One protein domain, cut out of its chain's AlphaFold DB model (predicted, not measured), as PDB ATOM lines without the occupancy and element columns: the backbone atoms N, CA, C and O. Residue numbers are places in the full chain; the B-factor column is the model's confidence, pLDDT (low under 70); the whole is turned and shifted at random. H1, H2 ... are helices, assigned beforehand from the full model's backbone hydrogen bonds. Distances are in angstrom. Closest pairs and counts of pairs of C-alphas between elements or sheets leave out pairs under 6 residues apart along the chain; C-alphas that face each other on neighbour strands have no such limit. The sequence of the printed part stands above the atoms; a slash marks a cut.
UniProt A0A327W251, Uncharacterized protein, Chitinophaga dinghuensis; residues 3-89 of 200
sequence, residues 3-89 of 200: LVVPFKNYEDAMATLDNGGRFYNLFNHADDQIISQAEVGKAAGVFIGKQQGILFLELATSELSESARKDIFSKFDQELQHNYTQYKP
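This is residues 3 to 89 of the 200 residues of an uncharacterized protein of Chitinophaga dinghuensis (UniProt A0A327W251). Five short helices make a small globule in two tiers: H1, H2 and H3 form one side, with H2 between H1 and H3, and H4 and H5 form the other side. H4 lies side by side with H1, and H5 packs on H3 at about a right angle, while the long link of residues 18 to 36 makes a wide loop at one end. The printed part has 87 residues, with five named helices in the order H1, H2, H3, H4, H5 and no named strand, and its class is all helix. It is compact, with a radius of gyration of the C-alphas of 11.7 A and spans of 33 by 25 by 24 A.

The first printed residue is Leu 3. H1 is residues 10 to 17, 10.3 A long from first to last C-alpha, and begins with C-alpha 10 at (-36.035, -29.144, 7.698). H2 is residues 37 to 43, 10.0 A long. H3, residues 50 to 60, is the longest helix by residues and measures 15.3 A; its C-alpha 50 is at (-24.972, -26.015, -11.712). H4 is residues 66 to 73, 10.4 A long. H5 is residues 78 to 87, 14.3 A long, and ends with C-alpha 87 at (-20.800, -31.672, -8.708).

The helix packing is mostly crossed, with one of four touching pairs at a shallow tilt. H1 touches H2 about perpendicular, at 76 degrees; their closest C-alphas, those of Leu 17 and Glu 39, are 5.8 A apart. H1 also touches H4, at a shallow tilt of 28 degrees, the same way; their closest C-alphas, those of Tyr 10 and Ala 68, are 5.7 A apart. H2 touches H3 at a steep tilt of 48 degrees, the same way, with the closest C-alphas, those of Gly 41 and Gly 53, 5.9 A apart. H3 touches H5 about perpendicular, at 84 degrees, with the closest C-alphas, those of Gln 51 and Tyr 87, 5.2 A apart. H5 is close to but not clearly touching H2 and H4; the closest C-alphas are Gln 37 and Leu 80 at 5.3 A, and Phe 73 and Gln 81 at 7.6 A. H1 and H3 are only just apart, with their closest C-alphas 8.2 A from each other. In H1, H2, H3, H4 and H5 every O i to N i+4 pair is within hydrogen-bond range.

The two C-alphas farthest apart, those of Leu 26 and Ser 65, are 33.5 A from each other. The printed part has no cut. The link from H1 to H2, 19 residues, is long; H2 to H3 is short, and H3 to H4 and H4 to H5 are tight. The mean pLDDT of the printed part is 86.9, and residues 21 to 30 and 46 to 48 are under 70.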
ATOM      1  N   LEU A   3     -21.944 -14.863   1.640       93.31
ATOM      2  CA  LEU A   3     -22.209 -15.525   2.925       93.31
ATOM      3  C   LEU A   3     -23.391 -16.485   2.770       93.31
ATOM      4  O   LEU A   3     -24.453 -16.080   2.303       93.31
ATOM      5  N   VAL A   4     -23.222 -17.721   3.223       94.44
ATOM      6  CA  VAL A   4     -24.294 -18.706   3.360       94.44
ATOM      7  C   VAL A   4     -24.651 -18.824   4.835       94.44
ATOM      8  O   VAL A   4     -23.775 -18.986   5.683       94.44
ATOM      9  N   VAL A   5     -25.945 -18.734   5.131       94.62
ATOM     10  CA  VAL A   5     -26.496 -19.005   6.461       94.62
ATOM     11  C   VAL A   5     -27.123 -20.398   6.407       94.62
ATOM     12  O   VAL A   5     -28.088 -20.572   5.659       94.62
ATOM     13  N   PRO A   6     -26.578 -21.392   7.129       95.88
ATOM     14  CA  PRO A   6     -27.140 -22.731   7.136       95.88
ATOM     15  C   PRO A   6     -28.576 -22.753   7.658       95.88
ATOM     16  O   PRO A   6     -28.965 -21.979   8.536       95.88
ATOM     17  N   PHE A   7     -29.369 -23.667   7.114       95.38
ATOM     18  CA  PHE A   7     -30.707 -23.938   7.602       95.38
ATOM     19  C   PHE A   7     -30.637 -24.628   8.961       95.38
ATOM     20  O   PHE A   7     -29.871 -25.571   9.157       95.38
ATOM     21  N   LYS A   8     -31.486 -24.181   9.887       92.62
ATOM     22  CA  LYS A   8     -31.524 -24.702  11.260       92.62
ATOM     23  C   LYS A   8     -32.339 -25.984  11.386       92.62
ATOM     24  O   LYS A   8     -32.122 -26.769  12.304       92.62
ATOM     25  N   ASN A   9     -33.318 -26.164  10.508       93.81
ATOM     26  CA  ASN A   9     -34.231 -27.298  10.506       93.81
ATOM     27  C   ASN A   9     -34.756 -27.570   9.088       93.81
ATOM     28  O   ASN A   9     -34.465 -26.841   8.136       93.81
ATOM     29  N   TYR A  10     -35.491 -28.670   8.963       94.38
ATOM     30  CA  TYR A  10     -36.035 -29.144   7.698       94.38
ATOM     31  C   TYR A  10     -37.071 -28.174   7.121       94.38
ATOM     32  O   TYR A  10     -37.062 -27.907   5.922       94.38
ATOM     33  N   GLU A  11     -37.936 -27.624   7.968       93.19
ATOM     34  CA  GLU A  11     -39.022 -26.730   7.580       93.19
ATOM     35  C   GLU A  11     -38.483 -25.436   6.953       93.19
ATOM     36  O   GLU A  11     -38.926 -25.048   5.873       93.19
ATOM     37  N   ASP A  12     -37.470 -24.827   7.575       92.38
ATOM     38  CA  ASP A  12     -36.779 -23.636   7.071       92.38
ATOM     39  C   ASP A  12     -36.101 -23.914   5.719       92.38
ATOM     40  O   ASP A  12     -36.147 -23.086   4.801       92.38
ATOM     41  N   ALA A  13     -35.484 -25.093   5.582       94.06
ATOM     42  CA  ALA A  13     -34.838 -25.512   4.345       94.06
ATOM     43  C   ALA A  13     -35.858 -25.696   3.217       94.06
ATOM     44  O   ALA A  13     -35.667 -25.149   2.133       94.06
ATOM     45  N   MET A  14     -36.956 -26.413   3.468       92.94
ATOM     46  CA  MET A  14     -38.000 -26.653   2.471       92.94
ATOM     47  C   MET A  14     -38.694 -25.359   2.056       92.94
ATOM     48  O   MET A  14     -38.794 -25.102   0.863       92.94
ATOM     49  N   ALA A  15     -39.066 -24.492   3.002       89.62
ATOM     50  CA  ALA A  15     -39.686 -23.201   2.690       89.62
ATOM     51  C   ALA A  15     -38.783 -22.292   1.831       89.62
ATOM     52  O   ALA A  15     -39.267 -21.434   1.091       89.62
ATOM     53  N   THR A  16     -37.461 -22.466   1.928       90.50
ATOM     54  CA  THR A  16     -36.493 -21.708   1.130       90.50
ATOM     55  C   THR A  16     -36.195 -22.373  -0.215       90.50
ATOM     56  O   THR A  16     -36.019 -21.673  -1.213       90.50
ATOM     57  N   LEU A  17     -36.100 -23.704  -0.262       91.00
ATOM     58  CA  LEU A  17     -35.679 -24.465  -1.442       91.00
ATOM     59  C   LEU A  17     -36.834 -24.838  -2.378       91.00
ATOM     60  O   LEU A  17     -36.592 -24.951  -3.568       91.00
ATOM     61  N   ASP A  18     -38.057 -24.995  -1.884       88.00
ATOM     62  CA  ASP A  18     -39.267 -25.230  -2.680       88.00
ATOM     63  C   ASP A  18     -40.011 -23.895  -2.833       88.00
ATOM     64  O   ASP A  18     -40.976 -23.578  -2.142       88.00
ATOM     65  N   ASN A  19     -39.448 -23.017  -3.664       81.38
ATOM     66  CA  ASN A  19     -39.870 -21.617  -3.760       81.38
ATOM     67  C   ASN A  19     -40.537 -21.269  -5.104       81.38
ATOM     68  O   ASN A  19     -40.684 -20.079  -5.431       81.38
ATOM     69  N   GLY A  20     -40.905 -22.276  -5.903       73.12
ATOM     70  CA  GLY A  20     -41.586 -22.140  -7.193       73.12
ATOM     71  C   GLY A  20     -40.755 -21.379  -8.218       73.12
ATOM     72  O   GLY A  20     -41.258 -20.457  -8.865       73.12
ATOM     73  N   GLY A  21     -39.459 -21.686  -8.284       62.72
ATOM     74  CA  GLY A  21     -38.405 -20.943  -8.982       62.72
ATOM     75  C   GLY A  21     -38.860 -20.305 -10.295       62.72
ATOM     76  O   GLY A  21     -39.181 -20.992 -11.260       62.72
ATOM     77  N   ARG A  22     -38.878 -18.968 -10.369       57.84
ATOM     78  CA  ARG A  22     -39.333 -18.252 -11.570       57.84
ATOM     79  C   ARG A  22     -38.183 -17.564 -12.263       57.84
ATOM     80  O   ARG A  22     -37.821 -16.488 -11.812       57.84
ATOM     81  N   PHE A  23     -37.737 -18.107 -13.399       49.91
ATOM     82  CA  PHE A  23     -37.271 -17.251 -14.498       49.91
ATOM     83  C   PHE A  23     -37.629 -17.728 -15.916       49.91
ATOM     84  O   PHE A  23     -37.728 -16.856 -16.768       49.91
ATOM     85  N   TYR A  24     -37.939 -19.006 -16.197       42.50
ATOM     86  CA  TYR A  24     -38.391 -19.405 -17.554       42.50
ATOM     87  C   TYR A  24     -39.412 -20.561 -17.642       42.50
ATOM     88  O   TYR A  24     -39.886 -20.844 -18.739       42.50
ATOM     89  N   ASN A  25     -39.822 -21.193 -16.532       43.34
ATOM     90  CA  ASN A  25     -40.765 -22.320 -16.565       43.34
ATOM     91  C   ASN A  25     -42.139 -21.929 -16.006       43.34
ATOM     92  O   ASN A  25     -42.293 -21.685 -14.814       43.34
ATOM     93  N   LEU A  26     -43.154 -21.909 -16.874       49.12
ATOM     94  CA  LEU A  26     -44.570 -21.667 -16.548       49.12
ATOM     95  C   LEU A  26     -45.241 -22.819 -15.759       49.12
ATOM     96  O   LEU A  26     -46.443 -22.750 -15.517       49.12
ATOM     97  N   PHE A  27     -44.496 -23.862 -15.368       54.19
ATOM     98  CA  PHE A  27     -45.045 -25.103 -14.801       54.19
ATOM     99  C   PHE A  27     -44.548 -25.470 -13.393       54.19
ATOM    100  O   PHE A  27     -45.164 -26.338 -12.779       54.19
ATOM    101  N   ASN A  28     -43.512 -24.820 -12.847       54.41
ATOM    102  CA  ASN A  28     -43.070 -25.106 -11.473       54.41
ATOM    103  C   ASN A  28     -43.962 -24.346 -10.487       54.41
ATOM    104  O   ASN A  28     -44.115 -23.123 -10.587       54.41
ATOM    105  N   HIS A  29     -44.581 -25.082  -9.571       60.41
ATOM    106  CA  HIS A  29     -45.444 -24.541  -8.531       60.41
ATOM    107  C   HIS A  29     -44.643 -24.561  -7.233       60.41
ATOM    108  O   HIS A  29     -43.997 -25.556  -6.950       60.41
ATOM    109  N   ALA A  30     -44.653 -23.466  -6.474       66.38
ATOM    110  CA  ALA A  30     -44.106 -23.510  -5.120       66.38
ATOM    111  C   ALA A  30     -44.921 -24.493  -4.268       66.38
ATOM    112  O   ALA A  30     -46.125 -24.644  -4.504       66.38
ATOM    113  N   ASP A  31     -44.268 -25.081  -3.270       76.69
ATOM    114  CA  ASP A  31     -44.831 -26.037  -2.317       76.69
ATOM    115  C   ASP A  31     -45.260 -27.373  -2.956       76.69
ATOM    116  O   ASP A  31     -46.145 -28.067  -2.439       76.69
ATOM    117  N   ASP A  32     -44.650 -27.759  -4.085       79.75
ATOM    118  CA  ASP A  32     -44.914 -29.047  -4.744       79.75
ATOM    119  C   ASP A  32     -44.104 -30.216  -4.149       79.75
ATOM    120  O   ASP A  32     -44.273 -31.372  -4.552       79.75
ATOM    121  N   GLN A  33     -43.302 -29.932  -3.117       86.94
ATOM    122  CA  GLN A  33     -42.403 -30.851  -2.428       86.94
ATOM    123  C   GLN A  33     -41.300 -31.400  -3.336       86.94
ATOM    124  O   GLN A  33     -40.720 -32.442  -3.017       86.94
ATOM    125  N   ILE A  34     -41.008 -30.726  -4.449       90.44
ATOM    126  CA  ILE A  34     -39.937 -31.053  -5.380       90.44
ATOM    127  C   ILE A  34     -39.007 -29.844  -5.478       90.44
ATOM    128  O   ILE A  34     -39.427 -28.709  -5.628       90.44
ATOM    129  N   ILE A  35     -37.704 -30.091  -5.387       91.56
ATOM    130  CA  ILE A  35     -36.688 -29.046  -5.474       91.56
ATOM    131  C   ILE A  35     -35.998 -29.166  -6.825       91.56
ATOM    132  O   ILE A  35     -35.403 -30.197  -7.157       91.56
ATOM    133  N   SER A  36     -36.040 -28.080  -7.584       91.69
ATOM    134  CA  SER A  36     -35.423 -27.957  -8.898       91.69
ATOM    135  C   SER A  36     -34.130 -27.142  -8.869       91.69
ATOM    136  O   SER A  36     -33.865 -26.334  -7.975       91.69
ATOM    137  N   GLN A  37     -33.315 -27.290  -9.916       90.56
ATOM    138  CA  GLN A  37     -32.089 -26.498 -10.085       90.56
ATOM    139  C   GLN A  37     -32.360 -24.982 -10.084       90.56
ATOM    140  O   GLN A  37     -31.539 -24.201  -9.594       90.56
ATOM    141  N   ALA A  38     -33.501 -24.562 -10.639       87.38
ATOM    142  CA  ALA A  38     -33.896 -23.159 -10.695       87.38
ATOM    143  C   ALA A  38     -34.198 -22.593  -9.302       87.38
ATOM    144  O   ALA A  38     -33.875 -21.438  -9.020       87.38
ATOM    145  N   GLU A  39     -34.780 -23.401  -8.419       89.81
ATOM    146  CA  GLU A  39     -35.096 -22.979  -7.059       89.81
ATOM    147  C   GLU A  39     -33.869 -22.888  -6.175       89.81
ATOM    148  O   GLU A  39     -33.747 -21.914  -5.435       89.81
ATOM    149  N   VAL A  40     -32.927 -23.825  -6.325       90.12
ATOM    150  CA  VAL A  40     -31.607 -23.729  -5.688       90.12
ATOM    151  C   VAL A  40     -30.904 -22.440  -6.122       90.12
ATOM    152  O   VAL A  40     -30.379 -21.711  -5.284       90.12
ATOM    153  N   GLY A  41     -30.933 -22.112  -7.420       87.44
ATOM    154  CA  GLY A  41     -30.351 -20.866  -7.924       87.44
ATOM    155  C   GLY A  41     -31.022 -19.618  -7.345       87.44
ATOM    156  O   GLY A  41     -30.346 -18.698  -6.889       87.44
ATOM    157  N   LYS A  42     -32.358 -19.606  -7.284       86.50
ATOM    158  CA  LYS A  42     -33.111 -18.503  -6.674       86.50
ATOM    159  C   LYS A  42     -32.827 -18.367  -5.173       86.50
ATOM    160  O   LYS A  42     -32.638 -17.245  -4.714       86.50
ATOM    161  N   ALA A  43     -32.748 -19.474  -4.435       87.44
ATOM    162  CA  ALA A  43     -32.414 -19.489  -3.009       87.44
ATOM    163  C   ALA A  43     -31.002 -18.943  -2.739       87.44
ATOM    164  O   ALA A  43     -30.789 -18.214  -1.776       87.44
ATOM    165  N   ALA A  44     -30.054 -19.229  -3.630       84.62
ATOM    166  CA  ALA A  44     -28.699 -18.689  -3.575       84.62
ATOM    167  C   ALA A  44     -28.587 -17.215  -4.027       84.62
ATOM    168  O   ALA A  44     -27.500 -16.641  -3.989       84.62
ATOM    169  N   GLY A  45     -29.688 -16.596  -4.473       73.25
ATOM    170  CA  GLY A  45     -29.767 -15.170  -4.801       73.25
ATOM    171  C   GLY A  45     -29.161 -14.749  -6.148       73.25
ATOM    172  O   GLY A  45     -29.141 -13.553  -6.437       73.25
ATOM    173  N   VAL A  46     -28.681 -15.679  -6.987       62.97
ATOM    174  CA  VAL A  46     -28.036 -15.381  -8.286       62.97
ATOM    175  C   VAL A  46     -28.347 -16.485  -9.311       62.97
ATOM    176  O   VAL A  46     -28.558 -17.640  -8.949       62.97
ATOM    177  N   PHE A  47     -28.323 -16.170 -10.614       61.56
ATOM    178  CA  PHE A  47     -28.168 -17.188 -11.666       61.56
ATOM    179  C   PHE A  47     -26.792 -17.851 -11.529       61.56
ATOM    180  O   PHE A  47     -25.807 -17.421 -12.128       61.56
ATOM    181  N   ILE A  48     -26.714 -18.874 -10.689       69.19
ATOM    182  CA  ILE A  48     -25.489 -19.632 -10.454       69.19
ATOM    183  C   ILE A  48     -25.400 -20.817 -11.405       69.19
ATOM    184  O   ILE A  48     -26.405 -21.433 -11.770       69.19
ATOM    185  N   GLY A  49     -24.175 -21.157 -11.803       83.44
ATOM    186  CA  GLY A  49     -23.928 -22.393 -12.540       83.44
ATOM    187  C   GLY A  49     -24.294 -23.617 -11.696       83.44
ATOM    188  O   GLY A  49     -24.273 -23.564 -10.466       83.44
ATOM    189  N   LYS A  50     -24.579 -24.746 -12.355       91.75
ATOM    190  CA  LYS A  50     -24.972 -26.015 -11.712       91.75
ATOM    191  C   LYS A  50     -24.063 -26.375 -10.532       91.75
ATOM    192  O   LYS A  50     -24.542 -26.589  -9.424       91.75
ATOM    193  N   GLN A  51     -22.749 -26.329 -10.746       94.06
ATOM    194  CA  GLN A  51     -21.741 -26.640  -9.734       94.06
ATOM    195  C   GLN A  51     -21.783 -25.713  -8.510       94.06
ATOM    196  O   GLN A  51     -21.723 -26.185  -7.374       94.06
ATOM    197  N   GLN A  52     -21.930 -24.403  -8.725       92.88
ATOM    198  CA  GLN A  52     -22.079 -23.433  -7.639       92.88
ATOM    199  C   GLN A  52     -23.393 -23.640  -6.876       92.88
ATOM    200  O   GLN A  52     -23.419 -23.425  -5.669       92.88
ATOM    201  N   GLY A  53     -24.460 -24.082  -7.549       94.19
ATOM    202  CA  GLY A  53     -25.725 -24.451  -6.903       94.19
ATOM    203  C   GLY A  53     -25.584 -25.621  -5.948       94.19
ATOM    204  O   GLY A  53     -26.036 -25.539  -4.811       94.19
ATOM    205  N   ILE A  54     -24.889 -26.675  -6.371       96.06
ATOM    206  CA  ILE A  54     -24.634 -27.826  -5.499       96.06
ATOM    207  C   ILE A  54     -23.733 -27.437  -4.320       96.06
ATOM    208  O   ILE A  54     -23.979 -27.860  -3.193       96.06
ATOM    209  N   LEU A  55     -22.726 -26.590  -4.549       96.00
ATOM    210  CA  LEU A  55     -21.859 -26.090  -3.482       96.00
ATOM    211  C   LEU A  55     -22.621 -25.240  -2.452       96.00
ATOM    212  O   LEU A  55     -22.428 -25.427  -1.252       96.00
ATOM    213  N   PHE A  56     -23.501 -24.343  -2.911       95.81
ATOM    214  CA  PHE A  56     -24.403 -23.591  -2.038       95.81
ATOM    215  C   PHE A  56     -25.272 -24.535  -1.204       95.81
ATOM    216  O   PHE A  56     -25.336 -24.385   0.009       95.81
ATOM    217  N   LEU A  57     -25.897 -25.527  -1.842       95.56
ATOM    218  CA  LEU A  57     -26.796 -26.473  -1.186       95.56
ATOM    219  C   LEU A  57     -26.093 -27.298  -0.099       95.56
ATOM    220  O   LEU A  57     -26.650 -27.498   0.980       95.56
ATOM    221  N   GLU A  58     -24.861 -27.743  -0.351       96.25
ATOM    222  CA  GLU A  58     -24.069 -28.498   0.626       96.25
ATOM    223  C   GLU A  58     -23.720 -27.648   1.858       96.25
ATOM    224  O   GLU A  58     -23.807 -28.132   2.984       96.25
ATOM    225  N   LEU A  59     -23.381 -26.369   1.661       96.50
ATOM    226  CA  LEU A  59     -23.121 -25.435   2.760       96.50
ATOM    227  C   LEU A  59     -24.408 -25.035   3.493       96.50
ATOM    228  O   LEU A  59     -24.442 -25.025   4.717       96.50
ATOM    229  N   ALA A  60     -25.485 -24.744   2.765       96.31
ATOM    230  CA  ALA A  60     -26.757 -24.327   3.349       96.31
ATOM    231  C   ALA A  60     -27.405 -25.451   4.173       96.31
ATOM    232  O   ALA A  60     -28.121 -25.186   5.129       96.31
ATOM    233  N   THR A  61     -27.133 -26.715   3.845       96.44
ATOM    234  CA  THR A  61     -27.655 -27.875   4.585       96.44
ATOM    235  C   THR A  61     -26.667 -28.446   5.607       96.44
ATOM    236  O   THR A  61     -26.953 -29.485   6.202       96.44
ATOM    237  N   SER A  62     -25.517 -27.801   5.845       95.06
ATOM    238  CA  SER A  62     -24.429 -28.392   6.639       95.06
ATOM    239  C   SER A  62     -24.736 -28.569   8.129       95.06
ATOM    240  O   SER A  62     -24.083 -29.378   8.780       95.06
ATOM    241  N   GLU A  63     -25.695 -27.814   8.670       94.62
ATOM    242  CA  GLU A  63     -26.121 -27.898  10.080       94.62
ATOM    243  C   GLU A  63     -27.350 -28.794  10.292       94.62
ATOM    244  O   GLU A  63     -27.748 -29.058  11.426       94.62
ATOM    245  N   LEU A  64     -27.942 -29.305   9.210       95.69
ATOM    246  CA  LEU A  64     -29.075 -30.217   9.295       95.69
ATOM    247  C   LEU A  64     -28.628 -31.621   9.704       95.69
ATOM    248  O   LEU A  64     -27.543 -32.091   9.347       95.69
ATOM    249  N   SER A  65     -29.516 -32.342  10.391       95.38
ATOM    250  CA  SER A  65     -29.298 -33.756  10.691       95.38
ATOM    251  C   SER A  65     -29.193 -34.583   9.406       95.38
ATOM    252  O   SER A  65     -29.770 -34.247   8.369       95.38
ATOM    253  N   GLU A  66     -28.508 -35.726   9.473       93.88
ATOM    254  CA  GLU A  66     -28.421 -36.628   8.319       93.88
ATOM    255  C   GLU A  66     -29.795 -37.075   7.808       93.88
ATOM    256  O   GLU A  66     -29.958 -37.263   6.603       93.88
ATOM    257  N   SER A  67     -30.775 -37.254   8.701       95.25
ATOM    258  CA  SER A  67     -32.142 -37.606   8.309       95.25
ATOM    259  C   SER A  67     -32.795 -36.471   7.523       95.25
ATOM    260  O   SER A  67     -33.260 -36.707   6.417       95.25
ATOM    261  N   ALA A  68     -32.720 -35.233   8.023       95.69
ATOM    262  CA  ALA A  68     -33.275 -34.071   7.337       95.69
ATOM    263  C   ALA A  68     -32.609 -33.844   5.971       95.69
ATOM    264  O   ALA A  68     -33.293 -33.587   4.983       95.69
ATOM    265  N   ARG A  69     -31.281 -34.010   5.878       95.75
ATOM    266  CA  ARG A  69     -30.561 -33.930   4.597       95.75
ATOM    267  C   ARG A  69     -31.022 -35.006   3.617       95.75
ATOM    268  O   ARG A  69     -31.263 -34.696   2.455       95.75
ATOM    269  N   LYS A  70     -31.168 -36.257   4.068       94.75
ATOM    270  CA  LYS A  70     -31.678 -37.358   3.231       94.75
ATOM    271  C   LYS A  70     -33.091 -37.075   2.734       94.75
ATOM    272  O   LYS A  70     -33.358 -37.291   1.553       94.75
ATOM    273  N   ASP A  71     -33.954 -36.555   3.600       94.81
ATOM    274  CA  ASP A  71     -35.328 -36.220   3.242       94.81
ATOM    275  C   ASP A  71     -35.364 -35.100   2.197       94.81
ATOM    276  O   ASP A  71     -36.030 -35.261   1.178       94.81
ATOM    277  N   ILE A  72     -34.573 -34.032   2.357       94.50
ATOM    278  CA  ILE A  72     -34.421 -32.967   1.346       94.50
ATOM    279  C   ILE A  72     -33.904 -33.536   0.022       94.50
ATOM    280  O   ILE A  72     -34.454 -33.247  -1.036       94.50
ATOM    281  N   PHE A  73     -32.872 -34.383   0.052       92.50
ATOM    282  CA  PHE A  73     -32.287 -34.947  -1.168       92.50
ATOM    283  C   PHE A  73     -33.252 -35.887  -1.897       92.50
ATOM    284  O   PHE A  73     -33.175 -36.020  -3.116       92.50
ATOM    285  N   SER A  74     -34.191 -36.507  -1.174       94.56
ATOM    286  CA  SER A  74     -35.269 -37.301  -1.774       94.56
ATOM    287  C   SER A  74     -36.287 -36.456  -2.546       94.56
ATOM    288  O   SER A  74     -37.051 -37.008  -3.337       94.56
ATOM    289  N   LYS A  75     -36.299 -35.133  -2.328       95.62
ATOM    290  CA  LYS A  75     -37.173 -34.178  -3.017       95.62
ATOM    291  C   LYS A  75     -36.552 -33.591  -4.277       95.62
ATOM    292  O   LYS A  75     -37.206 -32.815  -4.957       95.62
ATOM    293  N   PHE A  76     -35.305 -33.915  -4.607       95.31
ATOM    294  CA  PHE A  76     -34.694 -33.382  -5.821       95.31
ATOM    295  C   PHE A  76     -35.398 -33.917  -7.061       95.31
ATOM    296  O   PHE A  76     -35.664 -35.116  -7.167       95.31
ATOM    297  N   ASP A  77     -35.645 -33.031  -8.024       94.06
ATOM    298  CA  ASP A  77     -35.999 -33.479  -9.361       94.06
ATOM    299  C   ASP A  77     -34.842 -34.281  -9.992       94.06
ATOM    300  O   ASP A  77     -33.702 -34.318  -9.507       94.06
ATOM    301  N   GLN A  78     -35.136 -34.951 -11.104       93.88
ATOM    302  CA  GLN A  78     -34.165 -35.815 -11.769       93.88
ATOM    303  C   GLN A  78     -32.912 -35.050 -12.240       93.88
ATOM    304  O   GLN A  78     -31.808 -35.604 -12.213       93.88
ATOM    305  N   GLU A  79     -33.055 -33.792 -12.673       93.56
ATOM    306  CA  GLU A  79     -31.924 -32.988 -13.143       93.56
ATOM    307  C   GLU A  79     -31.032 -32.562 -11.973       93.56
ATOM    308  O   GLU A  79     -29.809 -32.701 -12.044       93.56
ATOM    309  N   LEU A  80     -31.623 -32.076 -10.883       94.38
ATOM    310  CA  LEU A  80     -30.912 -31.667  -9.685       94.38
ATOM    311  C   LEU A  80     -30.220 -32.863  -9.036       94.38
ATOM    312  O   LEU A  80     -29.062 -32.743  -8.651       94.38
ATOM    313  N   GLN A  81     -30.857 -34.035  -8.988       96.25
ATOM    314  CA  GLN A  81     -30.226 -35.257  -8.488       96.25
ATOM    315  C   GLN A  81     -29.002 -35.659  -9.330       96.25
ATOM    316  O   GLN A  81     -27.958 -36.045  -8.786       96.25
ATOM    317  N   HIS A  82     -29.100 -35.535 -10.657       96.25
ATOM    318  CA  HIS A  82     -27.972 -35.767 -11.554       96.25
ATOM    319  C   HIS A  82     -26.844 -34.756 -11.302       96.25
ATOM    320  O   HIS A  82     -25.708 -35.158 -11.048       96.25
ATOM    321  N   ASN A  83     -27.157 -33.457 -11.298       95.44
ATOM    322  CA  ASN A  83     -26.184 -32.389 -11.068       95.44
ATOM    323  C   ASN A  83     -25.525 -32.516  -9.688       95.44
ATOM    324  O   ASN A  83     -24.310 -32.368  -9.577       95.44
ATOM    325  N   TYR A  84     -26.300 -32.839  -8.651       96.06
ATOM    326  CA  TYR A  84     -25.801 -33.065  -7.298       96.06
ATOM    327  C   TYR A  84     -24.767 -34.186  -7.280       96.06
ATOM    328  O   TYR A  84     -23.691 -34.022  -6.719       96.06
ATOM    329  N   THR A  85     -25.049 -35.299  -7.957       94.94
ATOM    330  CA  THR A  85     -24.111 -36.425  -8.055       94.94
ATOM    331  C   THR A  85     -22.825 -36.041  -8.791       94.94
ATOM    332  O   THR A  85     -21.743 -36.454  -8.382       94.94
ATOM    333  N   GLN A  86     -22.928 -35.247  -9.860       96.12
ATOM    334  CA  GLN A  86     -21.776 -34.830 -10.667       96.12
ATOM    335  C   GLN A  86     -20.886 -33.793  -9.968       96.12
ATOM    336  O   GLN A  86     -19.666 -33.847 -10.092       96.12
ATOM    337  N   TYR A  87     -21.490 -32.845  -9.251       96.31
ATOM    338  CA  TYR A  87     -20.800 -31.672  -8.708       96.31
ATOM    339  C   TYR A  87     -20.692 -31.667  -7.183       96.31
ATOM    340  O   TYR A  87     -20.358 -30.630  -6.602       96.31
ATOM    341  N   LYS A  88     -20.987 -32.800  -6.532       96.44
ATOM    342  CA  LYS A  88     -20.927 -32.928  -5.076       96.44
ATOM    343  C   LYS A  88     -19.559 -32.458  -4.563       96.44
ATOM    344  O   LYS A  88     -18.543 -33.020  -4.981       96.44
ATOM    345  N   PRO A  89     -19.511 -31.468  -3.655       97.06
ATOM    346  CA  PRO A  89     -18.251 -31.011  -3.104       97.06
ATOM    347  C   PRO A  89     -17.556 -32.104  -2.301       97.06
ATOM    348  O   PRO A  89     -18.201 -32.901  -1.615       97.06
TER     349      PRO A  89